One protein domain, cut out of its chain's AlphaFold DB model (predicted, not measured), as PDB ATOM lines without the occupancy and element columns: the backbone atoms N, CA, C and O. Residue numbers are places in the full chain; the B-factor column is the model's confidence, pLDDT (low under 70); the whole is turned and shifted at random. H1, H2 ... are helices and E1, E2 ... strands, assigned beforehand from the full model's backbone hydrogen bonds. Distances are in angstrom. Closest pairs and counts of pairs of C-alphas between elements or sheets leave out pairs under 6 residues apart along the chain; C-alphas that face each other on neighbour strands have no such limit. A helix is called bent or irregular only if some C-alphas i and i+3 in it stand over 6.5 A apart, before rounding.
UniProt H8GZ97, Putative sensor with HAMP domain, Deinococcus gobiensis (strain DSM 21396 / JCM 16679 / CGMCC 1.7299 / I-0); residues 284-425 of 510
ATOM      1  N   PHE A 284     -27.788 -39.049  13.646       75.00
ATOM      2  CA  PHE A 284     -26.831 -39.857  14.414       75.00
ATOM      3  C   PHE A 284     -25.833 -40.656  13.553       75.00
ATOM      4  O   PHE A 284     -24.674 -40.787  13.956       75.00
ATOM      5  N   LEU A 285     -26.209 -41.140  12.357       75.00
ATOM      6  CA  LEU A 285     -25.277 -41.868  11.469       75.00
ATOM      7  C   LEU A 285     -23.991 -41.085  11.130       75.00
ATOM      8  O   LEU A 285     -22.914 -41.682  11.205       75.00
ATOM      9  N   PRO A 286     -24.043 -39.779  10.793       69.19
ATOM     10  CA  PRO A 286     -22.841 -39.012  10.473       69.19
ATOM     11  C   PRO A 286     -21.855 -38.901  11.640       69.19
ATOM     12  O   PRO A 286     -20.646 -38.868  11.414       69.19
ATOM     13  N   GLY A 287     -22.356 -38.860  12.880       71.25
ATOM     14  CA  GLY A 287     -21.527 -38.863  14.087       71.25
ATOM     15  C   GLY A 287     -20.819 -40.203  14.276       71.25
ATOM     16  O   GLY A 287     -19.591 -40.247  14.326       71.25
ATOM     17  N   LEU A 288     -21.590 -41.297  14.269       72.50
ATOM     18  CA  LEU A 288     -21.078 -42.666  14.406       72.50
ATOM     19  C   LEU A 288     -20.020 -43.000  13.346       72.50
ATOM     20  O   LEU A 288     -18.957 -43.525  13.674       72.50
ATOM     21  N   GLN A 289     -20.263 -42.646  12.080       69.44
ATOM     22  CA  GLN A 289     -19.313 -42.915  11.000       69.44
ATOM     23  C   GLN A 289     -18.000 -42.128  11.163       69.44
ATOM     24  O   GLN A 289     -16.931 -42.659  10.866       69.44
ATOM     25  N   ARG A 290     -18.049 -40.880  11.651       69.25
ATOM     26  CA  ARG A 290     -16.841 -40.077  11.915       69.25
ATOM     27  C   ARG A 290     -16.036 -40.622  13.089       69.25
ATOM     28  O   ARG A 290     -14.815 -40.700  12.980       69.25
ATOM     29  N   GLN A 291     -16.711 -41.032  14.160       74.69
ATOM     30  CA  GLN A 291     -16.073 -41.617  15.338       74.69
ATOM     31  C   GLN A 291     -15.360 -42.930  14.981       74.69
ATOM     32  O   GLN A 291     -14.161 -43.048  15.208       74.69
ATOM     33  N   LEU A 292     -16.026 -43.837  14.253       72.81
ATOM     34  CA  LEU A 292     -15.411 -45.073  13.748       72.81
ATOM     35  C   LEU A 292     -14.167 -44.825  12.875       72.81
ATOM     36  O   LEU A 292     -13.216 -45.603  12.923       72.81
ATOM     37  N   VAL A 293     -14.141 -43.762  12.063       72.75
ATOM     38  CA  VAL A 293     -12.949 -43.410  11.268       72.75
ATOM     39  C   VAL A 293     -11.812 -42.899  12.161       72.75
ATOM     40  O   VAL A 293     -10.659 -43.243  11.904       72.75
ATOM     41  N   GLN A 294     -12.106 -42.129  13.212       71.44
ATOM     42  CA  GLN A 294     -11.103 -41.652  14.175       71.44
ATOM     43  C   GLN A 294     -10.522 -42.791  15.025       71.44
ATOM     44  O   GLN A 294      -9.300 -42.879  15.158       71.44
ATOM     45  N   ASP A 295     -11.369 -43.695  15.520       75.56
ATOM     46  CA  ASP A 295     -10.955 -44.852  16.319       75.56
ATOM     47  C   ASP A 295     -10.054 -45.788  15.496       75.56
ATOM     48  O   ASP A 295      -8.938 -46.118  15.908       75.56
ATOM     49  N   ASN A 296     -10.469 -46.122  14.266       74.81
ATOM     50  CA  ASN A 296      -9.651 -46.906  13.336       74.81
ATOM     51  C   ASN A 296      -8.329 -46.201  12.987       74.81
ATOM     52  O   ASN A 296      -7.287 -46.852  12.922       74.81
ATOM     53  N   ALA A 297      -8.333 -44.876  12.800       71.19
ATOM     54  CA  ALA A 297      -7.110 -44.107  12.565       71.19
ATOM     55  C   ALA A 297      -6.140 -44.184  13.756       71.19
ATOM     56  O   ALA A 297      -4.934 -44.313  13.551       71.19
ATOM     57  N   GLY A 298      -6.661 -44.147  14.988       74.12
ATOM     58  CA  GLY A 298      -5.886 -44.332  16.216       74.12
ATOM     59  C   GLY A 298      -5.273 -45.730  16.325       74.12
ATOM     60  O   GLY A 298      -4.074 -45.844  16.567       74.12
ATOM     61  N   VAL A 299      -6.048 -46.789  16.068       77.81
ATOM     62  CA  VAL A 299      -5.556 -48.183  16.076       77.81
ATOM     63  C   VAL A 299      -4.503 -48.425  14.984       77.81
ATOM     64  O   VAL A 299      -3.481 -49.077  15.226       77.81
ATOM     65  N   LEU A 300      -4.684 -47.853  13.789       72.69
ATOM     66  CA  LEU A 300      -3.684 -47.911  12.719       72.69
ATOM     67  C   LEU A 300      -2.404 -47.152  13.102       72.69
ATOM     68  O   LEU A 300      -1.312 -47.697  12.968       72.69
ATOM     69  N   ALA A 301      -2.517 -45.934  13.641       71.00
ATOM     70  CA  ALA A 301      -1.367 -45.156  14.103       71.00
ATOM     71  C   ALA A 301      -0.619 -45.842  15.264       71.00
ATOM     72  O   ALA A 301       0.610 -45.810  15.301       71.00
ATOM     73  N   ALA A 302      -1.342 -46.512  16.166       75.81
ATOM     74  CA  ALA A 302      -0.784 -47.305  17.256       75.81
ATOM     75  C   ALA A 302      -0.023 -48.541  16.752       75.81
ATOM     76  O   ALA A 302       1.121 -48.759  17.146       75.81
ATOM     77  N   SER A 303      -0.623 -49.322  15.849       76.75
ATOM     78  CA  SER A 303      -0.005 -50.542  15.305       76.75
ATOM     79  C   SER A 303       1.188 -50.249  14.387       76.75
ATOM     80  O   SER A 303       2.211 -50.922  14.494       76.75
ATOM     81  N   LEU A 304       1.123 -49.202  13.554       73.81
ATOM     82  CA  LEU A 304       2.293 -48.640  12.865       73.81
ATOM     83  C   LEU A 304       3.355 -48.197  13.879       73.81
ATOM     84  O   LEU A 304       4.535 -48.525  13.757       73.81
ATOM     85  N   GLY A 305       2.918 -47.477  14.911       70.06
ATOM     86  CA  GLY A 305       3.756 -46.967  15.980       70.06
ATOM     87  C   GLY A 305       4.611 -48.033  16.656       70.06
ATOM     88  O   GLY A 305       5.810 -47.816  16.825       70.06
ATOM     89  N   THR A 306       4.046 -49.191  16.989       78.19
ATOM     90  CA  THR A 306       4.777 -50.265  17.675       78.19
ATOM     91  C   THR A 306       5.559 -51.180  16.730       78.19
ATOM     92  O   THR A 306       6.663 -51.586  17.086       78.19
ATOM     93  N   ASN A 307       5.057 -51.465  15.522       77.31
ATOM     94  CA  ASN A 307       5.647 -52.487  14.641       77.31
ATOM     95  C   ASN A 307       6.732 -51.985  13.667       77.31
ATOM     96  O   ASN A 307       7.485 -52.808  13.145       77.31
ATOM     97  N   LEU A 308       6.858 -50.674  13.413       73.38
ATOM     98  CA  LEU A 308       7.907 -50.164  12.511       73.38
ATOM     99  C   LEU A 308       9.310 -50.545  13.019       73.38
ATOM    100  O   LEU A 308       9.676 -50.277  14.170       73.38
ATOM    101  N   THR A 309      10.105 -51.156  12.139       68.06
ATOM    102  CA  THR A 309      11.425 -51.707  12.472       68.06
ATOM    103  C   THR A 309      12.439 -50.603  12.797       68.06
ATOM    104  O   THR A 309      12.732 -49.747  11.968       68.06
ATOM    105  N   THR A 310      13.026 -50.638  13.995       61.81
ATOM    106  CA  THR A 310      13.897 -49.564  14.522       61.81
ATOM    107  C   THR A 310      15.310 -49.526  13.909       61.81
ATOM    108  O   THR A 310      16.048 -48.578  14.149       61.81
ATOM    109  N   GLY A 311      15.709 -50.550  13.142       60.81
ATOM    110  CA  GLY A 311      17.105 -50.767  12.726       60.81
ATOM    111  C   GLY A 311      17.509 -50.278  11.329       60.81
ATOM    112  O   GLY A 311      18.700 -50.139  11.072       60.81
ATOM    113  N   SER A 312      16.574 -50.023  10.407       63.12
ATOM    114  CA  SER A 312      16.919 -49.483   9.081       63.12
ATOM    115  C   SER A 312      15.796 -48.636   8.490       63.12
ATOM    116  O   SER A 312      14.637 -49.045   8.437       63.12
ATOM    117  N   GLN A 313      16.155 -47.440   8.015       64.62
ATOM    118  CA  GLN A 313      15.191 -46.509   7.429       64.62
ATOM    119  C   GLN A 313      14.555 -47.090   6.158       64.62
ATOM    120  O   GLN A 313      13.359 -46.928   5.956       64.62
ATOM    121  N   SER A 314      15.316 -47.820   5.335       67.19
ATOM    122  CA  SER A 314      14.842 -48.451   4.094       67.19
ATOM    123  C   SER A 314      13.712 -49.465   4.304       67.19
ATOM    124  O   SER A 314      12.745 -49.437   3.545       67.19
ATOM    125  N   LEU A 315      13.782 -50.313   5.339       66.94
ATOM    126  CA  LEU A 315      12.711 -51.274   5.643       66.94
ATOM    127  C   LEU A 315      11.478 -50.590   6.249       66.94
ATOM    128  O   LEU A 315      10.350 -50.948   5.917       66.94
ATOM    129  N   ALA A 316      11.671 -49.560   7.079       71.75
ATOM    130  CA  ALA A 316      10.561 -48.726   7.534       71.75
ATOM    131  C   ALA A 316       9.896 -47.982   6.354       71.75
ATOM    132  O   ALA A 316       8.673 -47.864   6.310       71.75
ATOM    133  N   PHE A 317      10.674 -47.526   5.364       70.38
ATOM    134  CA  PHE A 317      10.147 -46.887   4.157       70.38
ATOM    135  C   PHE A 317       9.291 -47.834   3.310       70.38
ATOM    136  O   PHE A 317       8.220 -47.406   2.883       70.38
ATOM    137  N   SER A 318       9.716 -49.084   3.080       76.69
ATOM    138  CA  SER A 318       8.910 -50.044   2.310       76.69
ATOM    139  C   SER A 318       7.628 -50.433   3.053       76.69
ATOM    140  O   SER A 318       6.553 -50.372   2.468       76.69
ATOM    141  N   GLN A 319       7.712 -50.703   4.364       78.69
ATOM    142  CA  GLN A 319       6.542 -51.014   5.200       78.69
ATOM    143  C   GLN A 319       5.474 -49.907   5.153       78.69
ATOM    144  O   GLN A 319       4.283 -50.197   5.042       78.69
ATOM    145  N   ILE A 320       5.876 -48.633   5.216       80.00
ATOM    146  CA  ILE A 320       4.932 -47.507   5.145       80.00
ATOM    147  C   ILE A 320       4.349 -47.359   3.728       80.00
ATOM    148  O   ILE A 320       3.159 -47.075   3.587       80.00
ATOM    149  N   ASP A 321       5.160 -47.549   2.686       81.19
ATOM    150  CA  ASP A 321       4.730 -47.442   1.287       81.19
ATOM    151  C   ASP A 321       3.693 -48.522   0.919       81.19
ATOM    152  O   ASP A 321       2.639 -48.200   0.364       81.19
ATOM    153  N   ASP A 322       3.916 -49.773   1.335       79.56
ATOM    154  CA  ASP A 322       2.960 -50.877   1.169       79.56
ATOM    155  C   ASP A 322       1.626 -50.590   1.877       79.56
ATOM    156  O   ASP A 322       0.550 -50.835   1.328       79.56
ATOM    157  N   ILE A 323       1.668 -50.017   3.084       78.38
ATOM    158  CA  ILE A 323       0.465 -49.693   3.861       78.38
ATOM    159  C   ILE A 323      -0.329 -48.550   3.214       78.38
ATOM    160  O   ILE A 323      -1.557 -48.633   3.147       78.38
ATOM    161  N   VAL A 324       0.333 -47.518   2.685       81.69
ATOM    162  CA  VAL A 324      -0.318 -46.396   1.980       81.69
ATOM    163  C   VAL A 324      -0.914 -46.825   0.628       81.69
ATOM    164  O   VAL A 324      -1.953 -46.300   0.212       81.69
ATOM    165  N   LYS A 325      -0.299 -47.804  -0.046       79.88
ATOM    166  CA  LYS A 325      -0.819 -48.398  -1.287       79.88
ATOM    167  C   LYS A 325      -2.023 -49.310  -1.038       79.88
ATOM    168  O   LYS A 325      -3.042 -49.156  -1.708       79.88
ATOM    169  N   ASN A 326      -1.923 -50.216  -0.063       73.06
ATOM    170  CA  ASN A 326      -2.901 -51.290   0.142       73.06
ATOM    171  C   ASN A 326      -4.056 -50.918   1.093       73.06
ATOM    172  O   ASN A 326      -5.125 -51.520   1.021       73.06
ATOM    173  N   SER A 327      -3.886 -49.920   1.965       69.44
ATOM    174  CA  SER A 327      -4.928 -49.476   2.911       69.44
ATOM    175  C   SER A 327      -5.681 -48.246   2.399       69.44
ATOM    176  O   SER A 327      -5.187 -47.502   1.554       69.44
ATOM    177  N   GLN A 328      -6.846 -47.926   2.981       73.50
ATOM    178  CA  GLN A 328      -7.546 -46.644   2.754       73.50
ATOM    179  C   GLN A 328      -6.862 -45.435   3.435       73.50
ATOM    180  O   GLN A 328      -7.501 -44.430   3.740       73.50
ATOM    181  N   VAL A 329      -5.554 -45.515   3.676       83.06
ATOM    182  CA  VAL A 329      -4.760 -44.442   4.271       83.06
ATOM    183  C   VAL A 329      -4.347 -43.464   3.171       83.06
ATOM    184  O   VAL A 329      -3.854 -43.857   2.117       83.06
ATOM    185  N   GLY A 330      -4.578 -42.174   3.401       84.81
ATOM    186  CA  GLY A 330      -4.195 -41.104   2.483       84.81
ATOM    187  C   GLY A 330      -2.721 -40.741   2.614       84.81
ATOM    188  O   GLY A 330      -2.033 -40.587   1.603       84.81
ATOM    189  N   PHE A 331      -2.239 -40.645   3.856       89.12
ATOM    190  CA  PHE A 331      -0.828 -40.469   4.182       89.12
ATOM    191  C   PHE A 331      -0.471 -41.010   5.573       89.12
ATOM    192  O   PHE A 331      -1.312 -41.080   6.473       89.12
ATOM    193  N   VAL A 332       0.813 -41.317   5.754       90.25
ATOM    194  CA  VAL A 332       1.459 -41.596   7.040       90.25
ATOM    195  C   VAL A 332       2.675 -40.683   7.166       90.25
ATOM    196  O   VAL A 332       3.499 -40.613   6.253       90.25
ATOM    197  N   ARG A 333       2.803 -40.001   8.305       89.81
ATOM    198  CA  ARG A 333       3.974 -39.207   8.689       89.81
ATOM    199  C   ARG A 333       4.565 -39.778   9.973       89.81
ATOM    200  O   ARG A 333       3.850 -39.918  10.963       89.81
ATOM    201  N   VAL A 334       5.856 -40.088   9.961       88.88
ATOM    202  CA  VAL A 334       6.601 -40.581  11.126       88.88
ATOM    203  C   VAL A 334       7.682 -39.569  11.474       88.88
ATOM    204  O   VAL A 334       8.474 -39.178  10.622       88.88
ATOM    205  N   GLU A 335       7.698 -39.140  12.726       88.19
ATOM    206  CA  GLU A 335       8.607 -38.147  13.292       88.19
ATOM    207  C   GLU A 335       9.464 -38.825  14.364       88.19
ATOM    208  O   GLU A 335       8.939 -39.474  15.272       88.19
ATOM    209  N   LEU A 336      10.784 -38.727  14.228       86.06
ATOM    210  CA  LEU A 336      11.756 -39.306  15.155       86.06
ATOM    211  C   LEU A 336      12.194 -38.253  16.192       86.06
ATOM    212  O   LEU A 336      12.140 -37.057  15.903       86.06
ATOM    213  N   PRO A 337      12.698 -38.667  17.373       79.94
ATOM    214  CA  PRO A 337      13.167 -37.752  18.423       79.94
ATOM    215  C   PRO A 337      14.294 -36.793  17.985       79.94
ATOM    216  O   PRO A 337      14.516 -35.780  18.635       79.94
ATOM    217  N   GLY A 338      14.978 -37.061  16.865       75.50
ATOM    218  CA  GLY A 338      15.952 -36.145  16.253       75.50
ATOM    219  C   GLY A 338      15.351 -35.042  15.365       75.50
ATOM    220  O   GLY A 338      16.085 -34.435  14.592       75.50
ATOM    221  N   GLY A 339      14.029 -34.831  15.381       75.62
ATOM    222  CA  GLY A 339      13.332 -33.834  14.554       75.62
ATOM    223  C   GLY A 339      13.200 -34.198  13.068       75.62
ATOM    224  O   GLY A 339      12.476 -33.534  12.324       75.62
ATOM    225  N   THR A 340      13.845 -35.277  12.614       83.06
ATOM    226  CA  THR A 340      13.638 -35.817  11.269       83.06
ATOM    227  C   THR A 340      12.227 -36.386  11.155       83.06
ATOM    228  O   THR A 340      11.804 -37.228  11.949       83.06
ATOM    229  N   SER A 341      11.476 -35.925  10.152       85.75
ATOM    230  CA  SER A 341      10.137 -36.440   9.865       85.75
ATOM    231  C   SER A 341       9.996 -36.836   8.404       85.75
ATOM    232  O   SER A 341      10.414 -36.115   7.496       85.75
ATOM    233  N   TYR A 342       9.401 -38.003   8.193       84.94
ATOM    234  CA  TYR A 342       9.251 -38.649   6.901       84.94
ATOM    235  C   TYR A 342       7.769 -38.843   6.612       84.94
ATOM    236  O   TYR A 342       7.037 -39.340   7.468       84.94
ATOM    237  N   LEU A 343       7.330 -38.485   5.406       89.31
ATOM    238  CA  LEU A 343       5.950 -38.658   4.965       89.31
ATOM    239  C   LEU A 343       5.878 -39.548   3.721       89.31
ATOM    240  O   LEU A 343       6.714 -39.468   2.816       89.31
ATOM    241  N   ARG A 344       4.847 -40.390   3.673       88.75
ATOM    242  CA  ARG A 344       4.393 -41.088   2.468       88.75
ATOM    243  C   ARG A 344       2.901 -40.864   2.304       88.75
ATOM    244  O   ARG A 344       2.148 -40.973   3.266       88.75
ATOM    245  N   SER A 345       2.485 -40.555   1.087       88.50
ATOM    246  CA  SER A 345       1.094 -40.384   0.691       88.50
ATOM    247  C   SER A 345       0.804 -41.171  -0.579       88.50
ATOM    248  O   SER A 345       1.722 -41.555  -1.307       88.50
ATOM    249  N   ARG A 346      -0.482 -41.390  -0.864       84.12
ATOM    250  CA  ARG A 346      -0.933 -42.077  -2.083       84.12
ATOM    251  C   ARG A 346      -0.525 -41.351  -3.379       84.12
ATOM    252  O   ARG A 346      -0.562 -41.949  -4.448       84.12
ATOM    253  N   THR A 347      -0.133 -40.082  -3.287       82.50
ATOM    254  CA  THR A 347       0.367 -39.250  -4.390       82.50
ATOM    255  C   THR A 347       1.820 -38.852  -4.106       82.50
ATOM    256  O   THR A 347       2.039 -37.801  -3.497       82.50
ATOM    257  N   PRO A 348       2.820 -39.665  -4.508       81.56
ATOM    258  CA  PRO A 348       4.219 -39.453  -4.131       81.56
ATOM    259  C   PRO A 348       4.750 -38.049  -4.445       81.56
ATOM    260  O   PRO A 348       5.471 -37.479  -3.629       81.56
ATOM    261  N   ASP A 349       4.299 -37.460  -5.556       83.69
ATOM    262  CA  ASP A 349       4.656 -36.112  -6.026       83.69
ATOM    263  C   ASP A 349       4.270 -34.980  -5.052       83.69
ATOM    264  O   ASP A 349       4.727 -33.846  -5.189       83.69
ATOM    265  N   GLN A 350       3.406 -35.262  -4.070       83.62
ATOM    266  CA  GLN A 350       2.960 -34.300  -3.058       83.62
ATOM    267  C   GLN A 350       3.644 -34.490  -1.694       83.62
ATOM    268  O   GLN A 350       3.419 -33.673  -0.802       83.62
ATOM    269  N   ASN A 351       4.477 -35.524  -1.513       85.62
ATOM    270  CA  ASN A 351       5.019 -35.904  -0.202       85.62
ATOM    271  C   ASN A 351       5.731 -34.747   0.524       85.62
ATOM    272  O   ASN A 351       5.483 -34.540   1.711       85.62
ATOM    273  N   ASP A 352       6.563 -33.969  -0.171       86.00
ATOM    274  CA  ASP A 352       7.357 -32.896   0.451       86.00
ATOM    275  C   ASP A 352       6.496 -31.693   0.871       86.00
ATOM    276  O   ASP A 352       6.669 -31.135   1.961       86.00
ATOM    277  N   ARG A 353       5.509 -31.329   0.038       85.69
ATOM    278  CA  ARG A 353       4.526 -30.276   0.354       85.69
ATOM    279  C   ARG A 353       3.677 -30.683   1.552       85.69
ATOM    280  O   ARG A 353       3.624 -29.951   2.537       85.69
ATOM    281  N   LEU A 354       3.121 -31.895   1.508       86.12
ATOM    282  CA  LEU A 354       2.342 -32.470   2.601       86.12
ATOM    283  C   LEU A 354       3.155 -32.537   3.898       86.12
ATOM    284  O   LEU A 354       2.623 -32.208   4.952       86.12
ATOM    285  N   ASN A 355       4.440 -32.913   3.856       88.69
ATOM    286  CA  ASN A 355       5.276 -32.976   5.061       88.69
ATOM    287  C   ASN A 355       5.475 -31.587   5.694       88.69
ATOM    288  O   ASN A 355       5.446 -31.461   6.917       88.69
ATOM    289  N   THR A 356       5.617 -30.547   4.866       87.25
ATOM    290  CA  THR A 356       5.747 -29.153   5.318       87.25
ATOM    291  C   THR A 356       4.441 -28.632   5.926       87.25
ATOM    292  O   THR A 356       4.441 -28.110   7.043       87.25
ATOM    293  N   GLU A 357       3.316 -28.821   5.234       87.38
ATOM    294  CA  GLU A 357       1.991 -28.356   5.669       87.38
ATOM    295  C   GLU A 357       1.515 -29.091   6.933       87.38
ATOM    296  O   GLU A 357       1.087 -28.456   7.901       87.38
ATOM    297  N   LEU A 358       1.687 -30.419   7.000       87.94
ATOM    298  CA  LEU A 358       1.456 -31.178   8.233       87.94
ATOM    299  C   LEU A 358       2.445 -30.821   9.341       87.94
ATOM    300  O   LEU A 358       2.067 -30.901  10.506       87.94
ATOM    301  N   GLY A 359       3.677 -30.420   9.022       85.88
ATOM    302  CA  GLY A 359       4.632 -29.902  10.004       85.88
ATOM    303  C   GLY A 359       4.048 -28.740  10.806       85.88
ATOM    304  O   GLY A 359       4.045 -28.777  12.035       85.88
ATOM    305  N   GLN A 360       3.479 -27.756  10.108       86.94
ATOM    306  CA  GLN A 360       2.863 -26.577  10.719       86.94
ATOM    307  C   GLN A 360       1.525 -26.908  11.397       86.94
ATOM    308  O   GLN A 360       1.291 -26.514  12.542       86.94
ATOM    309  N   TRP A 361       0.655 -27.675  10.731       87.81
ATOM    310  CA  TRP A 361      -0.669 -28.012  11.265       87.81
ATOM    311  C   TRP A 361      -0.591 -28.836  12.559       87.81
ATOM    312  O   TRP A 361      -1.265 -28.512  13.538       87.81
ATOM    313  N   VAL A 362       0.296 -29.836  12.620       84.62
ATOM    314  CA  VAL A 362       0.496 -30.688  13.808       84.62
ATOM    315  C   VAL A 362       0.978 -29.891  15.035       84.62
ATOM    316  O   VAL A 362       0.706 -30.297  16.164       84.62
ATOM    317  N   GLY A 363       1.628 -28.737  14.840       83.00
ATOM    318  CA  GLY A 363       1.998 -27.825  15.930       83.00
ATOM    319  C   GLY A 363       0.802 -27.151  16.618       83.00
ATOM    320  O   GLY A 363       0.881 -26.831  17.799       83.00
ATOM    321  N   SER A 364      -0.319 -26.982  15.907       83.56
ATOM    322  CA  SER A 364      -1.577 -26.442  16.459       83.56
ATOM    323  C   SER A 364      -2.589 -27.524  16.856       83.56
ATOM    324  O   SER A 364      -3.475 -27.262  17.663       83.56
ATOM    325  N   HIS A 365      -2.443 -28.743  16.327       84.12
ATOM    326  CA  HIS A 365      -3.360 -29.869  16.535       84.12
ATOM    327  C   HIS A 365      -2.607 -31.091  17.101       84.12
ATOM    328  O   HIS A 365      -2.344 -32.055  16.376       84.12
ATOM    329  N   PRO A 366      -2.226 -31.082  18.397       80.38
ATOM    330  CA  PRO A 366      -1.303 -32.070  18.959       80.38
ATOM    331  C   PRO A 366      -1.851 -33.505  18.978       80.38
ATOM    332  O   PRO A 366      -1.058 -34.439  18.888       80.38
ATOM    333  N   THR A 367      -3.173 -33.686  19.066       79.50
ATOM    334  CA  THR A 367      -3.866 -34.990  19.095       79.50
ATOM    335  C   THR A 367      -4.401 -35.451  17.733       79.50
ATOM    336  O   THR A 367      -4.801 -36.605  17.600       79.50
ATOM    337  N   GLY A 368      -4.400 -34.583  16.718       84.00
ATOM    338  CA  GLY A 368      -5.111 -34.799  15.454       84.00
ATOM    339  C   GLY A 368      -6.344 -33.898  15.299       84.00
ATOM    340  O   GLY A 368      -6.483 -32.889  15.986       84.00
ATOM    341  N   GLY A 369      -7.216 -34.231  14.345       84.50
ATOM    342  CA  GLY A 369      -8.338 -33.389  13.916       84.50
ATOM    343  C   GLY A 369      -8.675 -33.562  12.431       84.50
ATOM    344  O   GLY A 369      -8.283 -34.544  11.803       84.50
ATOM    345  N   THR A 370      -9.407 -32.608  11.853       84.69
ATOM    346  CA  THR A 370      -9.699 -32.576  10.410       84.69
ATOM    347  C   THR A 370      -8.785 -31.599   9.680       84.69
ATOM    348  O   THR A 370      -8.672 -30.444  10.089       84.69
ATOM    349  N   LEU A 371      -8.196 -32.037   8.571       85.75
ATOM    350  CA  LEU A 371      -7.269 -31.260   7.750       85.75
ATOM    351  C   LEU A 371      -7.723 -31.296   6.286       85.75
ATOM    352  O   LEU A 371      -7.878 -32.372   5.718       85.75
ATOM    353  N   SER A 372      -7.938 -30.135   5.665       82.38
ATOM    354  CA  SER A 372      -8.292 -30.039   4.241       82.38
ATOM    355  C   SER A 372      -7.063 -29.682   3.411       82.38
ATOM    356  O   SER A 372      -6.418 -28.671   3.676       82.38
ATOM    357  N   LEU A 373      -6.742 -30.512   2.419       80.44
ATOM    358  CA  LEU A 373      -5.561 -30.404   1.558       80.44
ATOM    359  C   LEU A 373      -5.983 -30.653   0.108       80.44
ATOM    360  O   LEU A 373      -6.606 -31.673  -0.188       80.44
ATOM    361  N   ASN A 374      -5.664 -29.733  -0.806       75.56
ATOM    362  CA  ASN A 374      -5.983 -29.852  -2.240       75.56
ATOM    363  C   ASN A 374      -7.457 -30.232  -2.533       75.56
ATOM    364  O   ASN A 374      -7.748 -31.021  -3.429       75.56
ATOM    365  N   GLY A 375      -8.399 -29.701  -1.743       74.81
ATOM    366  CA  GLY A 375      -9.836 -29.990  -1.859       74.81
ATOM    367  C   GLY A 375     -10.279 -31.356  -1.314       74.81
ATOM    368  O   GLY A 375     -11.471 -31.653  -1.319       74.81
ATOM    369  N   THR A 376      -9.354 -32.176  -0.808       82.00
ATOM    370  CA  THR A 376      -9.660 -33.413  -0.081       82.00
ATOM    371  C   THR A 376      -9.576 -33.150   1.418       82.00
ATOM    372  O   THR A 376      -8.544 -32.724   1.931       82.00
ATOM    373  N   SER A 377     -10.664 -33.416   2.137       85.56
ATOM    374  CA  SER A 377     -10.653 -33.434   3.599       85.56
ATOM    375  C   SER A 377     -10.081 -34.765   4.099       85.56
ATOM    376  O   SER A 377     -10.375 -35.828   3.546       85.56
ATOM    377  N   TYR A 378      -9.253 -34.704   5.138       86.19
ATOM    378  CA  TYR A 378      -8.619 -35.835   5.803       86.19
ATOM    379  C   TYR A 378      -8.974 -35.822   7.289       86.19
ATOM    380  O   TYR A 378      -8.875 -34.792   7.957       86.19
ATOM    381  N   VAL A 379      -9.340 -36.986   7.822       87.81
ATOM    382  CA  VAL A 379      -9.391 -37.226   9.266       87.81
ATOM    383  C   VAL A 379      -8.006 -37.690   9.689       87.81
ATOM    384  O   VAL A 379      -7.519 -38.710   9.203       87.81
ATOM    385  N   VAL A 380      -7.359 -36.914  10.553       88.56
ATOM    386  CA  VAL A 380      -5.973 -37.117  10.971       88.56
ATOM    387  C   VAL A 380      -5.942 -37.514  12.440       88.56
ATOM    388  O   VAL A 380      -6.469 -36.795  13.287       88.56
ATOM    389  N   SER A 381      -5.296 -38.635  12.744       87.75
ATOM    390  CA  SER A 381      -5.032 -39.092  14.110       87.75
ATOM    391  C   SER A 381      -3.529 -39.114  14.364       87.75
ATOM    392  O   SER A 381      -2.752 -39.460  13.467       87.75
ATOM    393  N   ARG A 382      -3.106 -38.723  15.572       87.19
ATOM    394  CA  ARG A 382      -1.699 -38.746  15.984       87.19
ATOM    395  C   ARG A 382      -1.529 -39.561  17.255       87.19
ATOM    396  O   ARG A 382      -2.250 -39.381  18.234       87.19
ATOM    397  N   VAL A 383      -0.517 -40.415  17.240       87.44
ATOM    398  CA  VAL A 383      -0.111 -41.273  18.351       87.44
ATOM    399  C   VAL A 383       1.362 -41.031  18.648       87.44
ATOM    400  O   VAL A 383       2.174 -40.913  17.727       87.44
ATOM    401  N   THR A 384       1.722 -40.983  19.930       86.31
ATOM    402  CA  THR A 384       3.123 -40.995  20.348       86.31
ATOM    403  C   THR A 384       3.492 -42.376  20.869       86.31
ATOM    404  O   THR A 384       2.734 -43.004  21.605       86.31
ATOM    405  N   VAL A 385       4.666 -42.851  20.468       85.12
ATOM    406  CA  VAL A 385       5.239 -44.125  20.887       85.12
ATOM    407  C   VAL A 385       6.426 -43.828  21.785       85.12
ATOM    408  O   VAL A 385       7.383 -43.169  21.365       85.12
ATOM    409  N   VAL A 386       6.357 -44.326  23.009       85.88
ATOM    410  CA  VAL A 386       7.414 -44.215  24.014       85.88
ATOM    411  C   VAL A 386       7.997 -45.590  24.313       85.88
ATOM    412  O   VAL A 386       7.345 -46.601  24.048       85.88
ATOM    413  N   GLY A 387       9.206 -45.650  24.859       83.94
ATOM    414  CA  GLY A 387       9.661 -46.863  25.531       83.94
ATOM    415  C   GLY A 387       8.899 -47.066  26.843       83.94
ATOM    416  O   GLY A 387       8.500 -46.100  27.493       83.94
ATOM    417  N   ASP A 388       8.714 -48.317  27.253       78.38
ATOM    418  CA  ASP A 388       8.548 -48.653  28.668       78.38
ATOM    419  C   ASP A 388       9.921 -48.707  29.373       78.38
ATOM    420  O   ASP A 388      10.961 -48.413  28.777       78.38
ATOM    421  N   GLU A 389       9.942 -49.076  30.657       73.94
ATOM    422  CA  GLU A 389      11.177 -49.211  31.454       73.94
ATOM    423  C   GLU A 389      12.134 -50.304  30.928       73.94
ATOM    424  O   GLU A 389      13.300 -50.348  31.313       73.94
ATOM    425  N   ILE A 390      11.655 -51.174  30.032       73.94
ATOM    426  CA  ILE A 390      12.378 -52.300  29.422       73.94
ATOM    427  C   ILE A 390      12.676 -51.998  27.931       73.94
ATOM    428  O   ILE A 390      13.200 -52.839  27.198       73.94
ATOM    429  N   GLY A 391      12.364 -50.786  27.453       70.50
ATOM    430  CA  GLY A 391      12.591 -50.344  26.074       70.50
ATOM    431  C   GLY A 391      11.611 -50.910  25.037       70.50
ATOM    432  O   GLY A 391      11.869 -50.802  23.837       70.50
ATOM    433  N   ARG A 392      10.488 -51.510  25.453       78.38
ATOM    434  CA  ARG A 392       9.432 -51.960  24.530       78.38
ATOM    435  C   ARG A 392       8.570 -50.771  24.091       78.38
ATOM    436  O   ARG A 392       8.292 -49.897  24.910       78.38
ATOM    437  N   PRO A 393       8.101 -50.722  22.832       80.44
ATOM    438  CA  PRO A 393       7.270 -49.622  22.364       80.44
ATOM    439  C   PRO A 393       5.854 -49.699  22.955       80.44
ATOM    440  O   PRO A 393       5.120 -50.658  22.717       80.44
ATOM    441  N   SER A 394       5.457 -48.649  23.672       80.00
ATOM    442  CA  SER A 394       4.114 -48.432  24.211       80.00
ATOM    443  C   SER A 394       3.475 -47.184  23.598       80.00
ATOM    444  O   SER A 394       4.162 -46.241  23.202       80.00
ATOM    445  N   VAL A 395       2.148 -47.185  23.492       81.81
ATOM    446  CA  VAL A 395       1.359 -46.146  22.820       81.81
ATOM    447  C   VAL A 395       0.702 -45.229  23.844       81.81
ATOM    448  O   VAL A 395      -0.036 -45.678  24.717       81.81
ATOM    449  N   VAL A 396       0.951 -43.929  23.701       82.62
ATOM    450  CA  VAL A 396       0.455 -42.865  24.581       82.62
ATOM    451  C   VAL A 396      -0.249 -41.800  23.722       82.62
ATOM    452  O   VAL A 396       0.200 -41.526  22.601       82.62
ATOM    453  N   PRO A 397      -1.348 -41.175  24.201       79.38
ATOM    454  CA  PRO A 397      -1.981 -40.056  23.508       79.38
ATOM    455  C   PRO A 397      -0.960 -38.973  23.144       79.38
ATOM    456  O   PRO A 397      -0.110 -38.611  23.958       79.38
ATOM    457  N   ALA A 398      -1.034 -38.435  21.925       74.56
ATOM    458  CA  ALA A 398       0.051 -37.610  21.387       74.56
ATOM    459  C   ALA A 398       0.322 -36.293  22.145       74.56
ATOM    460  O   ALA A 398       1.402 -35.722  21.998       74.56
ATOM    461  N   ALA A 399      -0.618 -35.841  22.984       71.44
ATOM    462  CA  ALA A 399      -0.465 -34.684  23.868       71.44
ATOM    463  C   ALA A 399       0.147 -35.004  25.252       71.44
ATOM    464  O   ALA A 399       0.402 -34.080  26.017       71.44
ATOM    465  N   SER A 400       0.363 -36.278  25.596       66.25
ATOM    466  CA  SER A 400       0.684 -36.720  26.968       66.25
ATOM    467  C   SER A 400       2.098 -37.290  27.146       66.25
ATOM    468  O   SER A 400       2.420 -37.780  28.224       66.25
ATOM    469  N   ALA A 401       2.935 -37.263  26.108       65.25
ATOM    470  CA  ALA A 401       4.260 -37.880  26.124       65.25
ATOM    471  C   ALA A 401       5.390 -36.852  26.304       65.25
ATOM    472  O   ALA A 401       5.515 -35.912  25.519       65.25
ATOM    473  N   THR A 402       6.244 -37.083  27.303       65.19
ATOM    474  CA  THR A 402       7.493 -36.342  27.536       65.19
ATOM    475  C   THR A 402       8.608 -36.872  26.631       65.19
ATOM    476  O   THR A 402       8.744 -38.084  26.464       65.19
ATOM    477  N   ASP A 403       9.460 -35.992  26.097       69.19
ATOM    478  CA  ASP A 403      10.505 -36.371  25.127       69.19
ATOM    479  C   ASP A 403      11.585 -37.325  25.682       69.19
ATOM    480  O   ASP A 403      12.270 -37.994  24.911       69.19
ATOM    481  N   ALA A 404      11.699 -37.453  27.009       69.94
ATOM    482  CA  ALA A 404      12.710 -38.265  27.695       69.94
ATOM    483  C   ALA A 404      12.676 -39.776  27.374       69.94
ATOM    484  O   ALA A 404      13.678 -40.453  27.590       69.94
ATOM    485  N   ASN A 405      11.557 -40.310  26.867       81.06
ATOM    486  CA  ASN A 405      11.455 -41.707  26.422       81.06
ATOM    487  C   ASN A 405      10.757 -41.826  25.050       81.06
ATOM    488  O   ASN A 405      10.057 -42.796  24.767       81.06
ATOM    489  N   LEU A 406      10.884 -40.802  24.199       84.56
ATOM    490  CA  LEU A 406      10.233 -40.758  22.891       84.56
ATOM    491  C   LEU A 406      10.946 -41.660  21.869       84.56
ATOM    492  O   LEU A 406      12.069 -41.370  21.464       84.56
ATOM    493  N   ILE A 407      10.262 -42.694  21.367       84.38
ATOM    494  CA  ILE A 407      10.761 -43.523  20.255       84.38
ATOM    495  C   ILE A 407      10.395 -42.889  18.907       84.38
ATOM    496  O   ILE A 407      11.233 -42.807  18.010       84.38
ATOM    497  N   ARG A 408       9.126 -42.493  18.734       87.31
ATOM    498  CA  ARG A 408       8.590 -41.896  17.494       87.31
ATOM    499  C   ARG A 408       7.200 -41.296  17.717       87.31
ATOM    500  O   ARG A 408       6.459 -41.752  18.584       87.31
ATOM    501  N   ARG A 409       6.797 -40.329  16.892       88.62
ATOM    502  CA  ARG A 409       5.403 -39.862  16.779       88.62
ATOM    503  C   ARG A 409       4.872 -40.251  15.399       88.62
ATOM    504  O   ARG A 409       5.523 -39.984  14.391       88.62
ATOM    505  N   VAL A 410       3.712 -40.899  15.342       88.88
ATOM    506  CA  VAL A 410       3.081 -41.361  14.096       88.88
ATOM    507  C   VAL A 410       1.784 -40.594  13.881       88.88
ATOM    508  O   VAL A 410       0.934 -40.524  14.762       88.88
ATOM    509  N   THR A 411       1.639 -40.005  12.699       89.56
ATOM    510  CA  THR A 411       0.445 -39.273  12.266       89.56
ATOM    511  C   THR A 411      -0.124 -39.968  11.036       89.56
ATOM    512  O   THR A 411       0.594 -40.158  10.055       89.56
ATOM    513  N   VAL A 412      -1.399 -40.346  11.070       88.75
ATOM    514  CA  VAL A 412      -2.080 -41.060   9.978       88.75
ATOM    515  C   VAL A 412      -3.286 -40.243   9.536       88.75
ATOM    516  O   VAL A 412      -4.098 -39.846  10.370       88.75
ATOM    517  N   GLY A 413      -3.403 -39.986   8.233       88.56
ATOM    518  CA  GLY A 413      -4.534 -39.277   7.636       88.56
ATOM    519  C   GLY A 413      -5.343 -40.176   6.710       88.56
ATOM    520  O   GLY A 413      -4.789 -40.738   5.766       88.56
ATOM    521  N   LEU A 414      -6.654 -40.286   6.936       87.94
ATOM    522  CA  LEU A 414      -7.586 -41.009   6.063       87.94
ATOM    523  C   LEU A 414      -8.455 -40.001   5.290       87.94
ATOM    524  O   LEU A 414      -9.004 -39.089   5.909       87.94
ATOM    525  N   PRO A 415      -8.606 -40.129   3.959       86.12
ATOM    526  CA  PRO A 415      -9.386 -39.194   3.156       86.12
ATOM    527  C   PRO A 415     -10.887 -39.358   3.435       86.12
ATOM    528  O   PRO A 415     -11.483 -40.389   3.117       86.12
ATOM    529  N   SER A 416     -11.534 -38.319   3.965       80.00
ATOM    530  CA  SER A 416     -12.972 -38.340   4.248       80.00
ATOM    531  C   SER A 416     -13.826 -38.309   2.982       80.00
ATOM    532  O   SER A 416     -14.963 -38.747   3.038       80.00
ATOM    533  N   ALA A 417     -13.295 -37.916   1.818       75.12
ATOM    534  CA  ALA A 417     -14.063 -37.766   0.573       75.12
ATOM    535  C   ALA A 417     -14.878 -39.011   0.137       75.12
ATOM    536  O   ALA A 417     -15.874 -38.895  -0.582       75.12
ATOM    537  N   GLN A 418     -14.479 -40.221   0.548       68.25
ATOM    538  CA  GLN A 418     -15.284 -41.435   0.344       68.25
ATOM    539  C   GLN A 418     -16.436 -41.533   1.356       68.25
ATOM    540  O   GLN A 418     -17.572 -41.791   0.958       68.25
ATOM    541  N   ALA A 419     -16.170 -41.240   2.633       67.38
ATOM    542  CA  ALA A 419     -17.196 -41.100   3.660       67.38
ATOM    543  C   ALA A 419     -18.180 -39.968   3.320       67.38
ATOM    544  O   ALA A 419     -19.378 -40.204   3.353       67.38
ATOM    545  N   ASP A 420     -17.712 -38.794   2.888       71.81
ATOM    546  CA  ASP A 420     -18.540 -37.624   2.570       71.81
ATOM    547  C   ASP A 420     -19.490 -37.875   1.387       71.81
ATOM    548  O   ASP A 420     -20.657 -37.486   1.437       71.81
ATOM    549  N   ARG A 421     -19.047 -38.597   0.346       75.69
ATOM    550  CA  ARG A 421     -19.939 -39.026  -0.752       75.69
ATOM    551  C   ARG A 421     -20.971 -40.054  -0.298       75.69
ATOM    552  O   ARG A 421     -22.112 -40.010  -0.759       75.69
ATOM    553  N   ASN A 422     -20.598 -40.956   0.609       73.50
ATOM    554  CA  ASN A 422     -21.542 -41.897   1.208       73.50
ATOM    555  C   ASN A 422     -22.532 -41.171   2.133       73.50
ATOM    556  O   ASN A 422     -23.721 -41.445   2.048       73.50
ATOM    557  N   LEU A 423     -22.090 -40.179   2.911       76.44
ATOM    558  CA  LEU A 423     -22.951 -39.309   3.713       76.44
ATOM    559  C   LEU A 423     -23.933 -38.540   2.825       76.44
ATOM    560  O   LEU A 423     -25.127 -38.588   3.087       76.44
ATOM    561  N   GLN A 424     -23.483 -37.902   1.740       78.31
ATOM    562  CA  GLN A 424     -24.380 -37.222   0.796       78.31
ATOM    563  C   GLN A 424     -25.424 -38.173   0.197       78.31
ATOM    564  O   GLN A 424     -26.604 -37.829   0.154       78.31
ATOM    565  N   ARG A 425     -25.021 -39.383  -0.224       78.06
ATOM    566  CA  ARG A 425     -25.947 -40.407  -0.736       78.06
ATOM    567  C   ARG A 425     -26.945 -40.862   0.326       78.06
ATOM    568  O   ARG A 425     -28.136 -40.888   0.040       78.06
TER     569      ARG A 425
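What this domain is: This is residues 284 to 425 of the 510 residues of the protein "Putative sensor with HAMP domain" of Deinococcus gobiensis (strain DSM 21396 / JCM 16679 / CGMCC 1.7299 / I-0) (UniProt H8GZ97). A strongly twisted sheet of six strands forms the core, with the long helix H1 and the shorter H2 over one face and the kinked helix H3 over the other. The sheet curls round H1 and, on its other face, round H3, while the last helix, H4, only grazes the sheet at one end of the domain. The printed part has 142 residues, with four named helices and six named strands in the order H1 H2 E1 E2 H3 E3 E4 E5 E6 H4. The sheet is branched and its neighbour pairs are antiparallel; the class is mixed, helices and strands. The whole is compact, with a radius of gyration of the C-alphas of 14.9 A and spans of 50 by 34 by 27 A.

Where its parts are: H1, residues 284 to 307, begins with C-alpha 284 at (-26.831, -39.857, 14.414) and is 34.8 A long. H2 holds residues 313 to 326 and is 20.1 A long. E1, residues 331 to 335, and E2, residues 341 to 345, form a hairpin. H3, residues 348 to 364, is 25.0 A long; it has a kink of 39 degrees near residue 355 and is irregular, with C-alphas 349 and 352 at 7.7 A. E3, residues 368 to 373, is followed by E4, residues 376 to 387, which is 34.8 A long and begins with C-alpha 376 at (-9.660, -33.413, -0.081). After E5, residues 393 to 397, comes E6, residues 406 to 415, 27.9 A long. H4, residues 417 to 425, ends with C-alpha 425 at (-25.947, -40.407, -0.736).

How they stand to each other: E4 has E3 and E5 on one side and E6 on the other side; N 371 and O 378 are 2.9 A apart, N 386 and O 394 2.9 A, and N 381 and O 412 2.9 A. E3, E4 and E5 make a meander, each strand the antiparallel neighbour of the one before. E1 has E6 on one side, with N 333 and O 411 at 2.8 A, and E2 on the other side, with N 332 and O 344 at 2.8 A. H1 is on the sheet, its C-alpha of Ala 297 being 5.6 A from that of Ser 381 in E4, their closest pair. H2, on the same face, runs along the strands over E2 at a height over the sheet of 9.1 A. H3 is on the opposite face; its closest C-alphas with E2 are those of Asn 355 and Leu 343, 5.7 A. H4 is close to H1 but not clearly touching, with Pro 286 and Leu 423 the closest C-alphas, 6.8 A, at a shallow tilt of 18 degrees, opposite ways. In H1, H2 and H4 every O i to N i+4 pair is within hydrogen-bond range; in H3, 9 of 13 are.

The domain as a whole: The two C-alphas farthest apart, those of Ile 390 and Arg 425, are 50.2 A apart. The printed part has no cut, and no link is long. The mean pLDDT of the printed part is 79.2; 18 residues are under 70, among them residues 309 to 315 and 400 to 404.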